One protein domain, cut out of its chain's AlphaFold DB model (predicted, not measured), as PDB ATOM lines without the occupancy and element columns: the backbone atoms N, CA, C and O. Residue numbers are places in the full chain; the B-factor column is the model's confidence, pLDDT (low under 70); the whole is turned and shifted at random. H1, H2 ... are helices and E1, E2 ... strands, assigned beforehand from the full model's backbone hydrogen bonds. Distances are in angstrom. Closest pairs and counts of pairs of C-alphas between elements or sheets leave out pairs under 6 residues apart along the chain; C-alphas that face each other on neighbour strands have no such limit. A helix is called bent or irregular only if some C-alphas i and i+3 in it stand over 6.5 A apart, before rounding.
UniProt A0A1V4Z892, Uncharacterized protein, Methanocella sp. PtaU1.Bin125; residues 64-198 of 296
ATOM      1  N   ASP A  64     179.508 162.771 176.613       91.94
ATOM      2  CA  ASP A  64     179.764 163.203 177.990       91.94
ATOM      3  C   ASP A  64     181.112 163.919 178.128       91.94
ATOM      4  O   ASP A  64     181.202 164.957 178.786       91.94
ATOM      5  N   GLU A  65     182.159 163.426 177.458       92.44
ATOM      6  CA  GLU A  65     183.462 164.098 177.423       92.44
ATOM      7  C   GLU A  65     183.364 165.463 176.743       92.44
ATOM      8  O   GLU A  65     183.898 166.445 177.262       92.44
ATOM      9  N   GLN A  66     182.645 165.552 175.619       91.62
ATOM     10  CA  GLN A  66     182.430 166.820 174.921       91.62
ATOM     11  C   GLN A  66     181.695 167.828 175.809       91.62
ATOM     12  O   GLN A  66     182.111 168.984 175.890       91.62
ATOM     13  N   ILE A  67     180.641 167.393 176.510       92.00
ATOM     14  CA  ILE A  67     179.884 168.231 177.447       92.00
ATOM     15  C   ILE A  67     180.782 168.690 178.598       92.00
ATOM     16  O   ILE A  67     180.790 169.874 178.926       92.00
ATOM     17  N   ASN A  68     181.570 167.790 179.189       94.31
ATOM     18  CA  ASN A  68     182.470 168.135 180.286       94.31
ATOM     19  C   ASN A  68     183.530 169.164 179.860       94.31
ATOM     20  O   ASN A  68     183.699 170.192 180.513       94.31
ATOM     21  N   ILE A  69     184.195 168.935 178.725       95.06
ATOM     22  CA  ILE A  69     185.209 169.845 178.173       95.06
ATOM     23  C   ILE A  69     184.597 171.210 177.848       95.06
ATOM     24  O   ILE A  69     185.158 172.246 178.211       95.06
ATOM     25  N   TYR A  70     183.419 171.225 177.224       93.12
ATOM     26  CA  TYR A  70     182.688 172.454 176.937       93.12
ATOM     27  C   TYR A  70     182.294 173.212 178.213       93.12
ATOM     28  O   TYR A  70     182.437 174.435 178.275       93.12
ATOM     29  N   ASN A  71     181.855 172.508 179.258       94.06
ATOM     30  CA  ASN A  71     181.500 173.111 180.543       94.06
ATOM     31  C   ASN A  71     182.721 173.713 181.247       94.06
ATOM     32  O   ASN A  71     182.626 174.825 181.766       94.06
ATOM     33  N   ILE A  72     183.874 173.034 181.234       94.88
ATOM     34  CA  ILE A  72     185.129 173.581 181.773       94.88
ATOM     35  C   ILE A  72     185.516 174.854 181.012       94.88
ATOM     36  O   ILE A  72     185.781 175.889 181.627       94.88
ATOM     37  N   ALA A  73     185.496 174.799 179.676       94.00
ATOM     38  CA  ALA A  73     185.831 175.932 178.821       94.00
ATOM     39  C   ALA A  73     184.934 177.144 179.090       94.00
ATOM     40  O   ALA A  73     185.423 178.236 179.370       94.00
ATOM     41  N   THR A  74     183.618 176.953 179.051       91.62
ATOM     42  CA  THR A  74     182.639 178.039 179.183       91.62
ATOM     43  C   THR A  74     182.441 178.503 180.618       91.62
ATOM     44  O   THR A  74     181.920 179.593 180.820       91.62
ATOM     45  N   SER A  75     182.882 177.742 181.624       91.44
ATOM     46  CA  SER A  75     182.901 178.193 183.021       91.44
ATOM     47  C   SER A  75     184.068 179.131 183.324       91.44
ATOM     48  O   SER A  75     183.971 179.917 184.269       91.44
ATOM     49  N   ASN A  76     185.136 179.105 182.519       91.31
ATOM     50  CA  ASN A  76     186.283 179.985 182.695       91.31
ATOM     51  C   ASN A  76     185.891 181.465 182.443       91.31
ATOM     52  O   ASN A  76     185.439 181.798 181.345       91.31
ATOM     53  N   PRO A  77     186.076 182.379 183.416       89.62
ATOM     54  CA  PRO A  77     185.704 183.790 183.289       89.62
ATOM     55  C   PRO A  77     186.380 184.524 182.128       89.62
ATOM     56  O   PRO A  77     185.733 185.338 181.477       89.62
ATOM     57  N   TYR A  78     187.649 184.216 181.837       89.38
ATOM     58  CA  TYR A  78     188.361 184.823 180.712       89.38
ATOM     59  C   TYR A  78     187.753 184.368 179.379       89.38
ATOM     60  O   TYR A  78     187.478 185.193 178.512       89.38
ATOM     61  N   VAL A  79     187.431 183.077 179.237       90.56
ATOM     62  CA  VAL A  79     186.723 182.566 178.048       90.56
ATOM     63  C   VAL A  79     185.344 183.215 177.904       90.56
ATOM     64  O   VAL A  79     185.012 183.667 176.811       90.56
ATOM     65  N   LYS A  80     184.560 183.332 178.988       88.25
ATOM     66  CA  LYS A  80     183.257 184.028 178.970       88.25
ATOM     67  C   LYS A  80     183.381 185.458 178.457       88.25
ATOM     68  O   LYS A  80     182.597 185.871 177.608       88.25
ATOM     69  N   GLU A  81     184.368 186.200 178.948       85.81
ATOM     70  CA  GLU A  81     184.624 187.566 178.501       85.81
ATOM     71  C   GLU A  81     184.955 187.617 177.002       85.81
ATOM     72  O   GLU A  81     184.381 188.425 176.271       85.81
ATOM     73  N   ARG A  82     185.806 186.704 176.515       85.94
ATOM     74  CA  ARG A  82     186.151 186.625 175.088       85.94
ATOM     75  C   ARG A  82     184.958 186.257 174.205       85.94
ATOM     76  O   ARG A  82     184.788 186.891 173.168       85.94
ATOM     77  N   ILE A  83     184.095 185.329 174.631       84.06
ATOM     78  CA  ILE A  83     182.837 185.004 173.930       84.06
ATOM     79  C   ILE A  83     182.001 186.274 173.739       84.06
ATOM     80  O   ILE A  83     181.596 186.576 172.616       84.06
ATOM     81  N   LEU A  84     181.786 187.039 174.814       79.25
ATOM     82  CA  LEU A  84     180.987 188.267 174.781       79.25
ATOM     83  C   LEU A  84     181.585 189.319 173.836       79.25
ATOM     84  O   LEU A  84     180.850 189.935 173.069       79.25
ATOM     85  N   GLN A  85     182.910 189.484 173.840       78.12
ATOM     86  CA  GLN A  85     183.611 190.418 172.948       78.12
ATOM     87  C   GLN A  85     183.508 190.034 171.466       78.12
ATOM     88  O   GLN A  85     183.536 190.905 170.602       78.12
ATOM     89  N   THR A  86     183.398 188.743 171.153       77.69
ATOM     90  CA  THR A  86     183.248 188.245 169.773       77.69
ATOM     91  C   THR A  86     181.789 188.159 169.298       77.69
ATOM     92  O   THR A  86     181.542 188.006 168.106       77.69
ATOM     93  N   ALA A  87     180.805 188.294 170.194       69.44
ATOM     94  CA  ALA A  87     179.373 188.178 169.880       69.44
ATOM     95  C   ALA A  87     178.733 189.476 169.331       69.44
ATOM     96  O   ALA A  87     177.512 189.575 169.187       69.44
ATOM     97  N   TRP A  88     179.532 190.495 169.007       61.56
ATOM     98  CA  TRP A  88     179.045 191.820 168.603       61.56
ATOM     99  C   TRP A  88     178.232 191.812 167.296       61.56
ATOM    100  O   TRP A  88     177.317 192.610 167.137       61.56
ATOM    101  N   ARG A  89     178.467 190.862 166.383       57.47
ATOM    102  CA  ARG A  89     177.679 190.718 165.138       57.47
ATOM    103  C   ARG A  89     176.263 190.193 165.334       57.47
ATOM    104  O   ARG A  89     175.484 190.148 164.387       57.47
ATOM    105  N   SER A  90     175.936 189.773 166.546       55.69
ATOM    106  CA  SER A  90     174.571 189.461 166.943       55.69
ATOM    107  C   SER A  90     173.948 190.584 167.770       55.69
ATOM    108  O   SER A  90     173.059 190.340 168.578       55.69
ATOM    109  N   GLN A  91     174.427 191.815 167.572       59.41
ATOM    110  CA  GLN A  91     173.745 193.007 168.046       59.41
ATOM    111  C   GLN A  91     172.486 193.259 167.213       59.41
ATOM    112  O   GLN A  91     172.553 193.357 165.988       59.41
ATOM    113  N   HIS A  92     171.344 193.387 167.880       54.09
ATOM    114  CA  HIS A  92     170.116 193.916 167.293       54.09
ATOM    115  C   HIS A  92     169.748 195.222 167.995       54.09
ATOM    116  O   HIS A  92     170.045 195.416 169.173       54.09
ATOM    117  N   GLU A  93     169.121 196.150 167.275       47.91
ATOM    118  CA  GLU A  93     168.531 197.318 167.922       47.91
ATOM    119  C   GLU A  93     167.232 196.907 168.613       47.91
ATOM    120  O   GLU A  93     166.282 196.456 167.973       47.91
ATOM    121  N   GLU A  94     167.178 197.090 169.928       53.03
ATOM    122  CA  GLU A  94     165.968 196.913 170.721       53.03
ATOM    123  C   GLU A  94     165.664 198.235 171.427       53.03
ATOM    124  O   GLU A  94     166.408 198.691 172.298       53.03
ATOM    125  N   GLY A  95     164.604 198.920 170.988       52.06
ATOM    126  CA  GLY A  95     164.192 200.200 171.575       52.06
ATOM    127  C   GLY A  95     165.240 201.320 171.481       52.06
ATOM    128  O   GLY A  95     165.336 202.135 172.397       52.06
ATOM    129  N   GLY A  96     166.045 201.361 170.411       48.94
ATOM    130  CA  GLY A  96     167.080 202.388 170.207       48.94
ATOM    131  C   GLY A  96     168.372 202.167 171.005       48.94
ATOM    132  O   GLY A  96     169.201 203.071 171.103       48.94
ATOM    133  N   ARG A  97     168.553 200.976 171.592       51.44
ATOM    134  CA  ARG A  97     169.806 200.523 172.205       51.44
ATOM    135  C   ARG A  97     170.327 199.295 171.464       51.44
ATOM    136  O   ARG A  97     169.549 198.414 171.112       51.44
ATOM    137  N   LEU A  98     171.645 199.229 171.262       54.81
ATOM    138  CA  LEU A  98     172.313 198.023 170.773       54.81
ATOM    139  C   LEU A  98     172.234 196.947 171.864       54.81
ATOM    140  O   LEU A  98     172.881 197.062 172.907       54.81
ATOM    141  N   ALA A  99     171.420 195.920 171.638       54.78
ATOM    142  CA  ALA A  99     171.339 194.744 172.488       54.78
ATOM    143  C   ALA A  99     172.275 193.673 171.921       54.78
ATOM    144  O   ALA A  99     172.091 193.223 170.796       54.78
ATOM    145  N   VAL A 100     173.299 193.273 172.679       59.12
ATOM    146  CA  VAL A 100     174.216 192.193 172.281       59.12
ATOM    147  C   VAL A 100     173.551 190.854 172.591       59.12
ATOM    148  O   VAL A 100     173.304 190.552 173.759       59.12
ATOM    149  N   ASN A 101     173.289 190.024 171.581       62.22
ATOM    150  CA  ASN A 101     172.917 188.639 171.838       62.22
ATOM    151  C   ASN A 101     174.114 187.893 172.453       62.22
ATOM    152  O   ASN A 101     175.189 187.800 171.862       62.22
ATOM    153  N   THR A 102     173.916 187.373 173.661       63.69
ATOM    154  CA  THR A 102     174.936 186.664 174.444       63.69
ATOM    155  C   THR A 102     174.825 185.146 174.326       63.69
ATOM    156  O   THR A 102     175.518 184.428 175.043       63.69
ATOM    157  N   SER A 103     173.971 184.629 173.434       71.50
ATOM    158  CA  SER A 103     173.862 183.192 173.182       71.50
ATOM    159  C   SER A 103     175.157 182.645 172.587       71.50
ATOM    160  O   SER A 103     175.746 183.274 171.714       71.50
ATOM    161  N   TYR A 104     175.576 181.455 173.002       77.62
ATOM    162  CA  TYR A 104     176.672 180.722 172.376       77.62
ATOM    163  C   TYR A 104     176.406 179.221 172.452       77.62
ATOM    164  O   TYR A 104     175.723 178.743 173.360       77.62
ATOM    165  N   THR A 105     176.934 178.476 171.486       80.06
ATOM    166  CA  THR A 105     176.792 177.018 171.403       80.06
ATOM    167  C   THR A 105     178.147 176.343 171.210       80.06
ATOM    168  O   THR A 105     179.153 176.989 170.903       80.06
ATOM    169  N   THR A 106     178.186 175.024 171.401       80.44
ATOM    170  CA  THR A 106     179.352 174.220 171.030       80.44
ATOM    171  C   THR A 106     179.371 174.001 169.517       80.44
ATOM    172  O   THR A 106     178.407 173.507 168.937       80.44
ATOM    173  N   GLY A 107     180.473 174.380 168.871       76.62
ATOM    174  CA  GLY A 107     180.798 174.022 167.489       76.62
ATOM    175  C   GLY A 107     181.476 172.654 167.376       76.62
ATOM    176  O   GLY A 107     181.721 172.184 166.267       76.62
ATOM    177  N   GLY A 108     181.781 172.023 168.514       85.38
ATOM    178  CA  GLY A 108     182.439 170.725 168.615       85.38
ATOM    179  C   GLY A 108     183.640 170.749 169.559       85.38
ATOM    180  O   GLY A 108     184.120 171.805 169.976       85.38
ATOM    181  N   VAL A 109     184.132 169.555 169.883       87.75
ATOM    182  CA  VAL A 109     185.373 169.358 170.638       87.75
ATOM    183  C   VAL A 109     186.283 168.442 169.837       87.75
ATOM    184  O   VAL A 109     185.875 167.354 169.431       87.75
ATOM    185  N   VAL A 110     187.511 168.889 169.599       87.25
ATOM    186  CA  VAL A 110     188.508 168.156 168.810       87.25
ATOM    187  C   VAL A 110     189.883 168.293 169.453       87.25
ATOM    188  O   VAL A 110     190.146 169.261 170.161       87.25
ATOM    189  N   TYR A 111     190.773 167.326 169.234       87.94
ATOM    190  CA  TYR A 111     192.169 167.490 169.633       87.94
ATOM    191  C   TYR A 111     192.853 168.483 168.694       87.94
ATOM    192  O   TYR A 111     192.807 168.323 167.473       87.94
ATOM    193  N   MET A 112     193.505 169.496 169.259       85.12
ATOM    194  CA  MET A 112     194.222 170.522 168.502       85.12
ATOM    195  C   MET A 112     195.613 170.745 169.084       85.12
ATOM    196  O   MET A 112     195.851 170.515 170.271       85.12
ATOM    197  N   ARG A 113     196.532 171.215 168.234       84.75
ATOM    198  CA  ARG A 113     197.879 171.615 168.646       84.75
ATOM    199  C   ARG A 113     197.907 173.092 169.001       84.75
ATOM    200  O   ARG A 113     197.364 173.917 168.268       84.75
ATOM    201  N   PHE A 114     198.611 173.416 170.072       83.19
ATOM    202  CA  PHE A 114     198.983 174.787 170.386       83.19
ATOM    203  C   PHE A 114     200.416 174.851 170.906       83.19
ATOM    204  O   PHE A 114     200.944 173.888 171.474       83.19
ATOM    205  N   HIS A 115     201.038 175.998 170.674       80.44
ATOM    206  CA  HIS A 115     202.342 176.365 171.182       80.44
ATOM    207  C   HIS A 115     202.141 177.186 172.453       80.44
ATOM    208  O   HIS A 115     201.669 178.324 172.428       80.44
ATOM    209  N   GLU A 116     202.460 176.567 173.583       82.44
ATOM    210  CA  GLU A 116     202.424 177.195 174.893       82.44
ATOM    211  C   GLU A 116     203.717 177.988 175.092       82.44
ATOM    212  O   GLU A 116     204.788 177.390 175.229       82.44
ATOM    213  N   ILE A 117     203.611 179.320 175.119       81.00
ATOM    214  CA  ILE A 117     204.728 180.207 175.456       81.00
ATOM    215  C   ILE A 117     204.340 181.076 176.652       81.00
ATOM    216  O   ILE A 117     203.399 181.871 176.585       81.00
ATOM    217  N   ALA A 118     205.080 180.915 177.746       81.25
ATOM    218  CA  ALA A 118     204.929 181.628 179.010       81.25
ATOM    219  C   ALA A 118     206.276 181.642 179.771       81.25
ATOM    220  O   ALA A 118     207.230 180.987 179.344       81.25
ATOM    221  N   PRO A 119     206.419 182.362 180.899       79.00
ATOM    222  CA  PRO A 119     207.673 182.374 181.649       79.00
ATOM    223  C   PRO A 119     208.129 180.961 182.050       79.00
ATOM    224  O   PRO A 119     207.462 180.275 182.821       79.00
ATOM    225  N   GLY A 120     209.279 180.534 181.521       78.75
ATOM    226  CA  GLY A 120     209.843 179.202 181.773       78.75
ATOM    227  C   GLY A 120     209.169 178.054 181.012       78.75
ATOM    228  O   GLY A 120     209.487 176.897 181.279       78.75
ATOM    229  N   VAL A 121     208.265 178.352 180.074       79.00
ATOM    230  CA  VAL A 121     207.549 177.362 179.262       79.00
ATOM    231  C   VAL A 121     207.616 177.762 177.793       79.00
ATOM    232  O   VAL A 121     207.159 178.835 177.412       79.00
ATOM    233  N   ASP A 122     208.165 176.874 176.975       85.25
ATOM    234  CA  ASP A 122     208.178 176.972 175.517       85.25
ATOM    235  C   ASP A 122     208.049 175.546 174.971       85.25
ATOM    236  O   ASP A 122     209.005 174.764 174.997       85.25
ATOM    237  N   ARG A 123     206.823 175.146 174.617       84.06
ATOM    238  CA  ARG A 123     206.538 173.771 174.183       84.06
ATOM    239  C   ARG A 123     205.295 173.657 173.314       84.06
ATOM    240  O   ARG A 123     204.321 174.386 173.481       84.06
ATOM    241  N   MET A 124     205.301 172.648 172.451       84.75
ATOM    242  CA  MET A 124     204.119 172.209 171.713       84.75
ATOM    243  C   MET A 124     203.317 171.199 172.523       84.75
ATOM    244  O   MET A 124     203.898 170.306 173.141       84.75
ATOM    245  N   ARG A 125     201.987 171.318 172.497       85.62
ATOM    246  CA  ARG A 125     201.069 170.387 173.164       85.62
ATOM    247  C   ARG A 125     199.853 170.083 172.311       85.62
ATOM    248  O   ARG A 125     199.412 170.916 171.518       85.62
ATOM    249  N   VAL A 126     199.286 168.902 172.532       87.88
ATOM    250  CA  VAL A 126     197.968 168.519 172.029       87.88
ATOM    251  C   VAL A 126     196.995 168.459 173.200       87.88
ATOM    252  O   VAL A 126     197.226 167.733 174.164       87.88
ATOM    253  N   LEU A 127     195.900 169.213 173.121       91.12
ATOM    254  CA  LEU A 127     194.819 169.154 174.106       91.12
ATOM    255  C   LEU A 127     193.453 169.096 173.421       91.12
ATOM    256  O   LEU A 127     193.321 169.531 172.271       91.12
ATOM    257  N   PRO A 128     192.428 168.587 174.125       92.94
ATOM    258  CA  PRO A 128     191.050 168.834 173.747       92.94
ATOM    259  C   PRO A 128     190.789 170.336 173.642       92.94
ATOM    260  O   PRO A 128     191.080 171.094 174.568       92.94
ATOM    261  N   ALA A 129     190.224 170.764 172.523       91.06
ATOM    262  CA  ALA A 129     189.868 172.145 172.263       91.06
ATOM    263  C   ALA A 129     188.358 172.246 172.044       91.06
ATOM    264  O   ALA A 129     187.808 171.628 171.130       91.06
ATOM    265  N   ALA A 130     187.691 173.020 172.898       91.44
ATOM    266  CA  ALA A 130     186.293 173.378 172.722       91.44
ATOM    267  C   ALA A 130     186.195 174.535 171.727       91.44
ATOM    268  O   ALA A 130     186.734 175.615 171.974       91.44
ATOM    269  N   ILE A 131     185.489 174.311 170.621       89.06
ATOM    270  CA  ILE A 131     185.151 175.351 169.655       89.06
ATOM    271  C   ILE A 131     183.821 175.943 170.101       89.06
ATOM    272  O   ILE A 131     182.790 175.276 170.067       89.06
ATOM    273  N   ILE A 132     183.836 177.192 170.542       88.12
ATOM    274  CA  ILE A 132     182.653 177.898 171.021       88.12
ATOM    275  C   ILE A 132     182.218 178.860 169.926       88.12
ATOM    276  O   ILE A 132     183.047 179.575 169.363       88.12
ATOM    277  N   VAL A 133     180.922 178.858 169.621       84.62
ATOM    278  CA  VAL A 133     180.301 179.635 168.544       84.62
ATOM    279  C   VAL A 133     179.431 180.727 169.181       84.62
ATOM    280  O   VAL A 133     178.314 180.434 169.605       84.62
ATOM    281  N   PRO A 134     179.931 181.972 169.299       79.19
ATOM    282  CA  PRO A 134     179.189 183.089 169.881       79.19
ATOM    283  C   PRO A 134     178.148 183.665 168.918       79.19
ATOM    284  O   PRO A 134     178.375 183.745 167.708       79.19
ATOM    285  N   GLY A 135     177.033 184.144 169.453       73.25
ATOM    286  CA  GLY A 135     175.984 184.806 168.689       73.25
ATOM    287  C   GLY A 135     175.193 183.869 167.773       73.25
ATOM    288  O   GLY A 135     175.069 182.671 168.025       73.25
ATOM    289  N   ASN A 136     174.633 184.436 166.702       67.62
ATOM    290  CA  ASN A 136     173.872 183.680 165.708       67.62
ATOM    291  C   ASN A 136     174.837 182.902 164.785       67.62
ATOM    292  O   ASN A 136     175.714 183.527 164.184       67.62
ATOM    293  N   PRO A 137     174.692 181.572 164.627       60.62
ATOM    294  CA  PRO A 137     175.531 180.779 163.725       60.62
ATOM    295  C   PRO A 137     175.450 181.203 162.246       60.62
ATOM    296  O   PRO A 137     176.386 180.935 161.496       60.62
ATOM    297  N   GLU A 138     174.376 181.879 161.827       57.00
ATOM    298  CA  GLU A 138     174.151 182.312 160.440       57.00
ATOM    299  C   GLU A 138     174.841 183.638 160.083       57.00
ATOM    300  O   GLU A 138     175.079 183.913 158.906       57.00
ATOM    301  N   THR A 139     175.210 184.459 161.072       57.78
ATOM    302  CA  THR A 139     176.035 185.647 160.835       57.78
ATOM    303  C   THR A 139     177.509 185.263 160.981       57.78
ATOM    304  O   THR A 139     177.958 184.758 162.013       57.78
ATOM    305  N   ALA A 140     178.277 185.435 159.902       52.19
ATOM    306  CA  ALA A 140     179.716 185.174 159.903       52.19
ATOM    307  C   ALA A 140     180.388 185.986 161.025       52.19
ATOM    308  O   ALA A 140     180.167 187.188 161.083       52.19
ATOM    309  N   GLY A 141     181.180 185.347 161.893       68.00
ATOM    310  CA  GLY A 141     181.874 185.975 163.027       68.00
ATOM    311  C   GLY A 141     183.150 185.220 163.418       68.00
ATOM    312  O   GLY A 141     183.723 184.506 162.592       68.00
ATOM    313  N   ILE A 142     183.582 185.345 164.672       78.31
ATOM    314  CA  ILE A 142     184.763 184.661 165.222       78.31
ATOM    315  C   ILE A 142     184.320 183.596 166.225       78.31
ATOM    316  O   ILE A 142     183.464 183.850 167.069       78.31
ATOM    317  N   ASN A 143     184.908 182.404 166.144       83.00
ATOM    318  CA  ASN A 143     184.751 181.376 167.166       83.00
ATOM    319  C   ASN A 143     185.897 181.478 168.178       83.00
ATOM    320  O   ASN A 143     187.046 181.739 167.810       83.00
ATOM    321  N   VAL A 144     185.578 181.223 169.444       88.31
ATOM    322  CA  VAL A 144     186.560 181.156 170.529       88.31
ATOM    323  C   VAL A 144     186.975 179.702 170.697       88.31
ATOM    324  O   VAL A 144     186.121 178.828 170.835       88.31
ATOM    325  N   ILE A 145     188.277 179.437 170.690       90.12
ATOM    326  CA  ILE A 145     188.832 178.109 170.946       90.12
ATOM    327  C   ILE A 145     189.438 178.102 172.340       90.12
ATOM    328  O   ILE A 145     190.368 178.858 172.611       90.12
ATOM    329  N   ALA A 146     188.942 177.229 173.209       93.62
ATOM    330  CA  ALA A 146     189.497 177.019 174.542       93.62
ATOM    331  C   ALA A 146     190.137 175.630 174.626       93.62
ATOM    332  O   ALA A 146     189.443 174.619 174.500       93.62
ATOM    333  N   PHE A 147     191.447 175.575 174.854       94.00
ATOM    334  CA  PHE A 147     192.178 174.328 175.068       94.00
ATOM    335  C   PHE A 147     192.086 173.948 176.542       94.00
ATOM    336  O   PHE A 147     192.456 174.730 177.424       94.00
ATOM    337  N   VAL A 148     191.570 172.752 176.801       94.62
ATOM    338  CA  VAL A 148     191.162 172.296 178.126       94.62
ATOM    339  C   VAL A 148     192.019 171.118 178.559       94.62
ATOM    340  O   VAL A 148     192.035 170.066 177.923       94.62
ATOM    341  N   ASN A 149     192.674 171.265 179.704       93.44
ATOM    342  CA  ASN A 149     193.236 170.148 180.440       93.44
ATOM    343  C   ASN A 149     192.130 169.561 181.323       93.44
ATOM    344  O   ASN A 149     191.850 170.058 182.415       93.44
ATOM    345  N   ALA A 150     191.462 168.525 180.809       88.62
ATOM    346  CA  ALA A 150     190.316 167.909 181.472       88.62
ATOM    347  C   ALA A 150     190.690 167.228 182.801       88.62
ATOM    348  O   ALA A 150     189.882 167.237 183.723       88.62
ATOM    349  N   SER A 151     191.911 166.693 182.933       89.12
ATOM    350  CA  SER A 151     192.394 166.107 184.195       89.12
ATOM    351  C   SER A 151     192.568 167.136 185.310       89.12
ATOM    352  O   SER A 151     192.400 166.807 186.479       89.12
ATOM    353  N   GLU A 152     192.874 168.381 184.952       89.19
ATOM    354  CA  GLU A 152     193.040 169.492 185.896       89.19
ATOM    355  C   GLU A 152     191.814 170.419 185.925       89.19
ATOM    356  O   GLU A 152     191.835 171.447 186.599       89.19
ATOM    357  N   SER A 153     190.743 170.075 185.198       90.81
ATOM    358  CA  SER A 153     189.518 170.873 185.060       90.81
ATOM    359  C   SER A 153     189.778 172.355 184.752       90.81
ATOM    360  O   SER A 153     189.112 173.237 185.302       90.81
ATOM    361  N   ARG A 154     190.744 172.658 183.871       91.12
ATOM    362  CA  ARG A 154     191.134 174.045 183.563       91.12
ATOM    363  C   ARG A 154     191.386 174.319 182.087       91.12
ATOM    364  O   ARG A 154     191.720 173.427 181.311       91.12
ATOM    365  N   VAL A 155     191.262 175.595 181.729       93.62
ATOM    366  CA  VAL A 155     191.653 176.129 180.419       93.62
ATOM    367  C   VAL A 155     193.115 176.551 180.484       93.62
ATOM    368  O   VAL A 155     193.516 177.226 181.429       93.62
ATOM    369  N   GLU A 156     193.895 176.168 179.481       92.25
ATOM    370  CA  GLU A 156     195.329 176.472 179.412       92.25
ATOM    371  C   GLU A 156     195.696 177.403 178.260       92.25
ATOM    372  O   GLU A 156     196.752 178.030 178.270       92.25
ATOM    373  N   TYR A 157     194.826 177.512 177.261       92.00
ATOM    374  CA  TYR A 157     195.042 178.394 176.127       92.00
ATOM    375  C   TYR A 157     193.713 178.835 175.534       92.00
ATOM    376  O   TYR A 157     192.758 178.055 175.473       92.00
ATOM    377  N   VAL A 158     193.669 180.082 175.077       91.50
ATOM    378  CA  VAL A 158     192.536 180.647 174.350       91.50
ATOM    379  C   VAL A 158     193.027 181.209 173.026       91.50
ATOM    380  O   VAL A 158     193.947 182.023 172.990       91.50
ATOM    381  N   GLY A 159     192.396 180.773 171.944       88.75
ATOM    382  CA  GLY A 159     192.642 181.268 170.596       88.75
ATOM    383  C   GLY A 159     191.351 181.613 169.867       88.75
ATOM    384  O   GLY A 159     190.250 181.441 170.396       88.75
ATOM    385  N   PHE A 160     191.495 182.092 168.637       84.75
ATOM    386  CA  PHE A 160     190.384 182.581 167.825       84.75
ATOM    387  C   PHE A 160     190.464 182.019 166.404       84.75
ATOM    388  O   PHE A 160     191.550 181.948 165.831       84.75
ATOM    389  N   VAL A 161     189.320 181.632 165.823       79.75
ATOM    390  CA  VAL A 161     189.227 181.198 164.412       79.75
ATOM    391  C   VAL A 161     188.089 181.882 163.662       79.75
ATOM    392  O   VAL A 161     187.028 182.119 164.246       79.75
ATOM    393  N   PRO A 162     188.280 182.202 162.368       74.00
ATOM    394  CA  PRO A 162     187.219 182.781 161.567       74.00
ATOM    395  C   PRO A 162     186.141 181.721 161.340       74.00
ATOM    396  O   PRO A 162     186.441 180.551 161.097       74.00
ATOM    397  N   ARG A 163     184.866 182.119 161.391       70.69
ATOM    398  CA  ARG A 163     183.733 181.195 161.218       70.69
ATOM    399  C   ARG A 163     183.639 180.613 159.800       70.69
ATOM    400  O   ARG A 163     183.064 179.544 159.629       70.69
ATOM    401  N   SER A 164     184.220 181.262 158.786       52.88
ATOM    402  CA  SER A 164     184.243 180.756 157.408       52.88
ATOM    403  C   SER A 164     185.485 179.904 157.101       52.88
ATOM    404  O   SER A 164     186.571 180.433 156.874       52.88
ATOM    405  N   GLY A 165     185.290 178.589 156.986       47.53
ATOM    406  CA  GLY A 165     185.956 177.764 155.968       47.53
ATOM    407  C   GLY A 165     187.417 177.353 156.165       47.53
ATOM    408  O   GLY A 165     187.935 176.665 155.287       47.53
ATOM    409  N   MET A 166     188.094 177.700 157.264       45.88
ATOM    410  CA  MET A 166     189.422 177.130 157.516       45.88
ATOM    411  C   MET A 166     189.305 175.759 158.192       45.88
ATOM    412  O   MET A 166     188.621 175.642 159.213       45.88
ATOM    413  N   PRO A 167     189.956 174.709 157.659       49.81
ATOM    414  CA  PRO A 167     190.045 173.443 158.365       49.81
ATOM    415  C   PRO A 167     190.791 173.678 159.684       49.81
ATOM    416  O   PRO A 167     191.993 173.917 159.701       49.81
ATOM    417  N   VAL A 168     190.071 173.598 160.805       56.22
ATOM    418  CA  VAL A 168     190.667 173.560 162.155       56.22
ATOM    419  C   VAL A 168     191.557 172.326 162.337       56.22
ATOM    420  O   VAL A 168     192.484 172.332 163.146       56.22
ATOM    421  N   ASN A 169     191.321 171.285 161.538       52.09
ATOM    422  CA  ASN A 169     192.119 170.070 161.521       52.09
ATOM    423  C   ASN A 169     193.542 170.390 161.027       52.09
ATOM    424  O   ASN A 169     193.720 170.812 159.888       52.09
ATOM    425  N   ASN A 170     194.543 170.146 161.879       52.62
ATOM    426  CA  ASN A 170     195.981 170.412 161.677       52.62
ATOM    427  C   ASN A 170     196.460 171.872 161.780       52.62
ATOM    428  O   ASN A 170     197.654 172.108 161.588       52.62
ATOM    429  N   ALA A 171     195.609 172.832 162.152       58.94
ATOM    430  CA  ALA A 171     196.083 174.171 162.502       58.94
ATOM    431  C   ALA A 171     196.884 174.143 163.823       58.94
ATOM    432  O   ALA A 171     196.524 173.428 164.762       58.94
ATOM    433  N   THR A 172     197.975 174.910 163.881       58.69
ATOM    434  CA  THR A 172     198.763 175.145 165.101       58.69
ATOM    435  C   THR A 172     198.540 176.583 165.547       58.69
ATOM    436  O   THR A 172     198.656 177.485 164.724       58.69
ATOM    437  N   TYR A 173     198.213 176.786 166.822       65.69
ATOM    438  CA  TYR A 173     197.954 178.111 167.397       65.69
ATOM    439  C   TYR A 173     199.102 178.519 168.310       65.69
ATOM    440  O   TYR A 173     199.497 177.724 169.159       65.69
ATOM    441  N   THR A 174     199.590 179.751 168.177       58.72
ATOM    442  CA  THR A 174     200.720 180.266 168.967       58.72
ATOM    443  C   THR A 174     200.317 181.517 169.753       58.72
ATOM    444  O   THR A 174     199.662 182.403 169.201       58.72
ATOM    445  N   SER A 175     200.718 181.628 171.028       56.19
ATOM    446  CA  SER A 175     200.370 182.773 171.898       56.19
ATOM    447  C   SER A 175     201.092 184.082 171.549       56.19
ATOM    448  O   SER A 175     200.699 185.151 172.008       56.19
ATOM    449  N   THR A 176     202.150 184.031 170.739       54.19
ATOM    450  CA  THR A 176     202.869 185.220 170.249       54.19
ATOM    451  C   THR A 176     202.218 185.844 169.018       54.19
ATOM    452  O   THR A 176     202.554 186.968 168.646       54.19
ATOM    453  N   GLU A 177     201.319 185.114 168.357       58.69
ATOM    454  CA  GLU A 177     200.649 185.569 167.147       58.69
ATOM    455  C   GLU A 177     199.374 186.341 167.493       58.69
ATOM    456  O   GLU A 177     198.601 185.968 168.386       58.69
ATOM    457  N   TYR A 178     199.131 187.417 166.742       62.88
ATOM    458  CA  TYR A 178     197.792 187.982 166.627       62.88
ATOM    459  C   TYR A 178     196.888 186.855 166.114       62.88
ATOM    460  O   TYR A 178     197.190 186.248 165.091       62.88
ATOM    461  N   GLY A 179     195.844 186.512 166.868       67.12
ATOM    462  CA  GLY A 179     194.952 185.413 166.518       67.12
ATOM    463  C   GLY A 179     194.172 185.774 165.262       67.12
ATOM    464  O   GLY A 179     194.396 185.201 164.201       67.12
ATOM    465  N   LEU A 180     193.281 186.761 165.373       73.31
ATOM    466  CA  LEU A 180     192.524 187.295 164.246       73.31
ATOM    467  C   LEU A 180     192.332 188.789 164.352       73.31
ATOM    468  O   LEU A 180     191.999 189.305 165.413       73.31
ATOM    469  N   ASP A 181     192.403 189.435 163.201       67.94
ATOM    470  CA  ASP A 181     191.997 190.817 163.050       67.94
ATOM    471  C   ASP A 181     190.635 190.854 162.357       67.94
ATOM    472  O   ASP A 181     190.429 190.250 161.301       67.94
ATOM    473  N   GLU A 182     189.693 191.576 162.947       64.56
ATOM    474  CA  GLU A 182     188.369 191.775 162.379       64.56
ATOM    475  C   GLU A 182     188.011 193.251 162.377       64.56
ATOM    476  O   GLU A 182     188.212 193.977 163.345       64.56
ATOM    477  N   ARG A 183     187.468 193.709 161.251       61.59
ATOM    478  CA  ARG A 183     187.006 195.082 161.118       61.59
ATOM    479  C   ARG A 183     185.546 195.179 161.544       61.59
ATOM    480  O   ARG A 183     184.662 194.703 160.832       61.59
ATOM    481  N   ASP A 184     185.319 195.838 162.668       58.91
ATOM    482  CA  ASP A 184     184.015 196.324 163.094       58.91
ATOM    483  C   ASP A 184     183.706 197.639 162.342       58.91
ATOM    484  O   ASP A 184     184.537 198.557 162.316       58.91
ATOM    485  N   PRO A 185     182.545 197.753 161.671       56.41
ATOM    486  CA  PRO A 185     182.169 198.955 160.928       56.41
ATOM    487  C   PRO A 185     181.922 200.194 161.811       56.41
ATOM    488  O   PRO A 185     181.988 201.307 161.295       56.41
ATOM    489  N   VAL A 186     181.650 200.019 163.106       57.16
ATOM    490  CA  VAL A 186     181.383 201.077 164.094       57.16
ATOM    491  C   VAL A 186     182.649 201.441 164.875       57.16
ATOM    492  O   VAL A 186     182.934 202.623 165.059       57.16
ATOM    493  N   TRP A 187     183.422 200.445 165.315       57.91
ATOM    494  CA  TRP A 187     184.505 200.639 166.294       57.91
ATOM    495  C   TRP A 187     185.925 200.505 165.719       57.91
ATOM    496  O   TRP A 187     186.893 200.871 166.385       57.91
ATOM    497  N   GLY A 188     186.069 200.070 164.462       65.56
ATOM    498  CA  GLY A 188     187.360 199.966 163.776       65.56
ATOM    499  C   GLY A 188     187.945 198.551 163.777       65.56
ATOM    500  O   GLY A 188     187.221 197.565 163.747       65.56
ATOM    501  N   LEU A 189     189.274 198.433 163.710       67.12
ATOM    502  CA  LEU A 189     189.947 197.129 163.688       67.12
ATOM    503  C   LEU A 189     190.055 196.567 165.114       67.12
ATOM    504  O   LEU A 189     190.731 197.153 165.958       67.12
ATOM    505  N   HIS A 190     189.429 195.422 165.361       71.81
ATOM    506  CA  HIS A 190     189.574 194.637 166.582       71.81
ATOM    507  C   HIS A 190     190.608 193.539 166.364       71.81
ATOM    508  O   HIS A 190     190.480 192.734 165.445       71.81
ATOM    509  N   GLN A 191     191.618 193.503 167.230       77.44
ATOM    510  CA  GLN A 191     192.643 192.464 167.218       77.44
ATOM    511  C   GLN A 191     192.389 191.481 168.359       77.44
ATOM    512  O   GLN A 191     192.514 191.820 169.540       77.44
ATOM    513  N   TYR A 192     192.042 190.254 168.002       79.94
ATOM    514  CA  TYR A 192     191.853 189.142 168.918       79.94
ATOM    515  C   TYR A 192     193.157 188.374 169.017       79.94
ATOM    516  O   TYR A 192     193.633 187.797 168.046       79.94
ATOM    517  N   ASN A 193     193.761 188.392 170.196       84.06
ATOM    518  CA  ASN A 193     195.086 187.836 170.400       84.06
ATOM    519  C   ASN A 193     195.001 186.493 171.098       84.06
ATOM    520  O   ASN A 193     194.300 186.356 172.100       84.06
ATOM    521  N   ASN A 194     195.759 185.527 170.600       86.62
ATOM    522  CA  ASN A 194     195.908 184.261 171.283       86.62
ATOM    523  C   ASN A 194     196.608 184.450 172.638       86.62
ATOM    524  O   ASN A 194     197.463 185.323 172.785       86.62
ATOM    525  N   VAL A 195     196.261 183.624 173.626       89.12
ATOM    526  CA  VAL A 195     196.777 183.750 174.994       89.12
ATOM    527  C   VAL A 195     197.006 182.383 175.626       89.12
ATOM    528  O   VAL A 195     196.145 181.503 175.564       89.12
ATOM    529  N   THR A 196     198.135 182.241 176.319       90.69
ATOM    530  CA  THR A 196     198.372 181.131 177.253       90.69
ATOM    531  C   THR A 196     197.827 181.488 178.635       90.69
ATOM    532  O   THR A 196     198.158 182.535 179.173       90.69
ATOM    533  N   ILE A 197     197.024 180.625 179.254       90.31
ATOM    534  CA  ILE A 197     196.599 180.777 180.652       90.31
ATOM    535  C   ILE A 197     197.557 179.976 181.535       90.31
ATOM    536  O   ILE A 197     197.574 178.744 181.508       90.31
ATOM    537  N   VAL A 198     198.358 180.683 182.328       89.38
ATOM    538  CA  VAL A 198     199.379 180.071 183.181       89.38
ATOM    539  C   VAL A 198     198.751 179.555 184.471       89.38
ATOM    540  O   VAL A 198     197.941 180.234 185.101       89.38
TER     541      VAL A 198
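AT A GLANCE: This is residues 64 to 198 of the 296 residues of an uncharacterized protein of Methanocella sp. PtaU1.Bin125 (UniProt A0A1V4Z892). One strongly twisted sheet, E7 E3 E4 E5 E6 E10, folds back on itself and curls round helix H1, with H2 on the same face. The small hairpin E8 E9 is partly face to face with this sheet, and the hairpin E1 E2 lies at one end of the longest axis. The printed part has 135 residues, with two named helices followed by ten named strands, E1 to E10; the class is mixed, helices and strands. The large sheet is mixed, the two small ones antiparallel; the whole is compact, with a radius of gyration of the C-alphas of 14.9 A and spans of 49 by 33 by 27 A.

HOW THE PARTS SIT: Begin with H1, residues 64 to 75, on the sheet of E7, residues 172 to 174, E3, 104 to 118, E4, 121 to 134, E5, 142 to 149, E6, 154 to 162, and E10, 195 to 197; its closest C-alphas to E4 are Tyr 70 and Ala 130, 5.6 A apart. On the same face H2, residues 77 to 90, runs along the strands at a height over the sheet of 7.7 A; its closest C-alphas to E5 are Thr 86 and Ile 142, 6.0 A. The helices are about perpendicular, at 88 degrees. Every O i to N i+4 pair of H1 is within hydrogen-bond range, against 7 of 10 in H2, which is irregular, with C-alphas 86 and 89 7.7 A apart. E3 to E6 form a meander, each strand the antiparallel neighbour of the one before; look for N 114 and O 125 at 3.0 A, N 132 and O 144 at 2.8 A, and N 145 and O 159 at 2.8 A. This is a folded sheet, bent back into two leaves: E7 and E3 face E5, E6 and E10, with E4 as hinge. E3 bends by 94 degrees at residue 108. Edge strand E7 is parallel to E3, N 115 and O 173 at 2.8 A; edge strand E10 is antiparallel to E6, N 195 and O 158 at 2.9 A. E8, residues 178 to 184, and E9, 188 to 193, form a hairpin, N 182 and O 190 at 2.9 A, and a sandwich, two sheets face to face, with the large sheet; the closest C-alphas of E6 and E8 are Phe 160 and Gly 179, 5.5 A. E1, residues 91 to 94, and E2, 97 to 100, form a hairpin, N 92 and O 99 at 3.0 A.

IN THESE COORDINATES: Find C-alpha 64 at (179.764, 163.203, 177.990), where H1 begins its 16.1 A; H2 follows with 20.6 A. E3 starts at (176.672, 180.722, 172.376) and covers 29.0 A, E4 30.4 A, E5 22.7 A, E6 24.0 A. E10 ends at C-alpha 197, (196.599, 180.777, 180.652).

THE WHOLE: The C-alphas farthest apart are Gly 95 and Gly 120, 51.3 A. The printed part has no cut and no long link. Its mean pLDDT is 76.3; residues 87 to 102, 136 to 141, 164 to 179 and 181 to 189 are under 70.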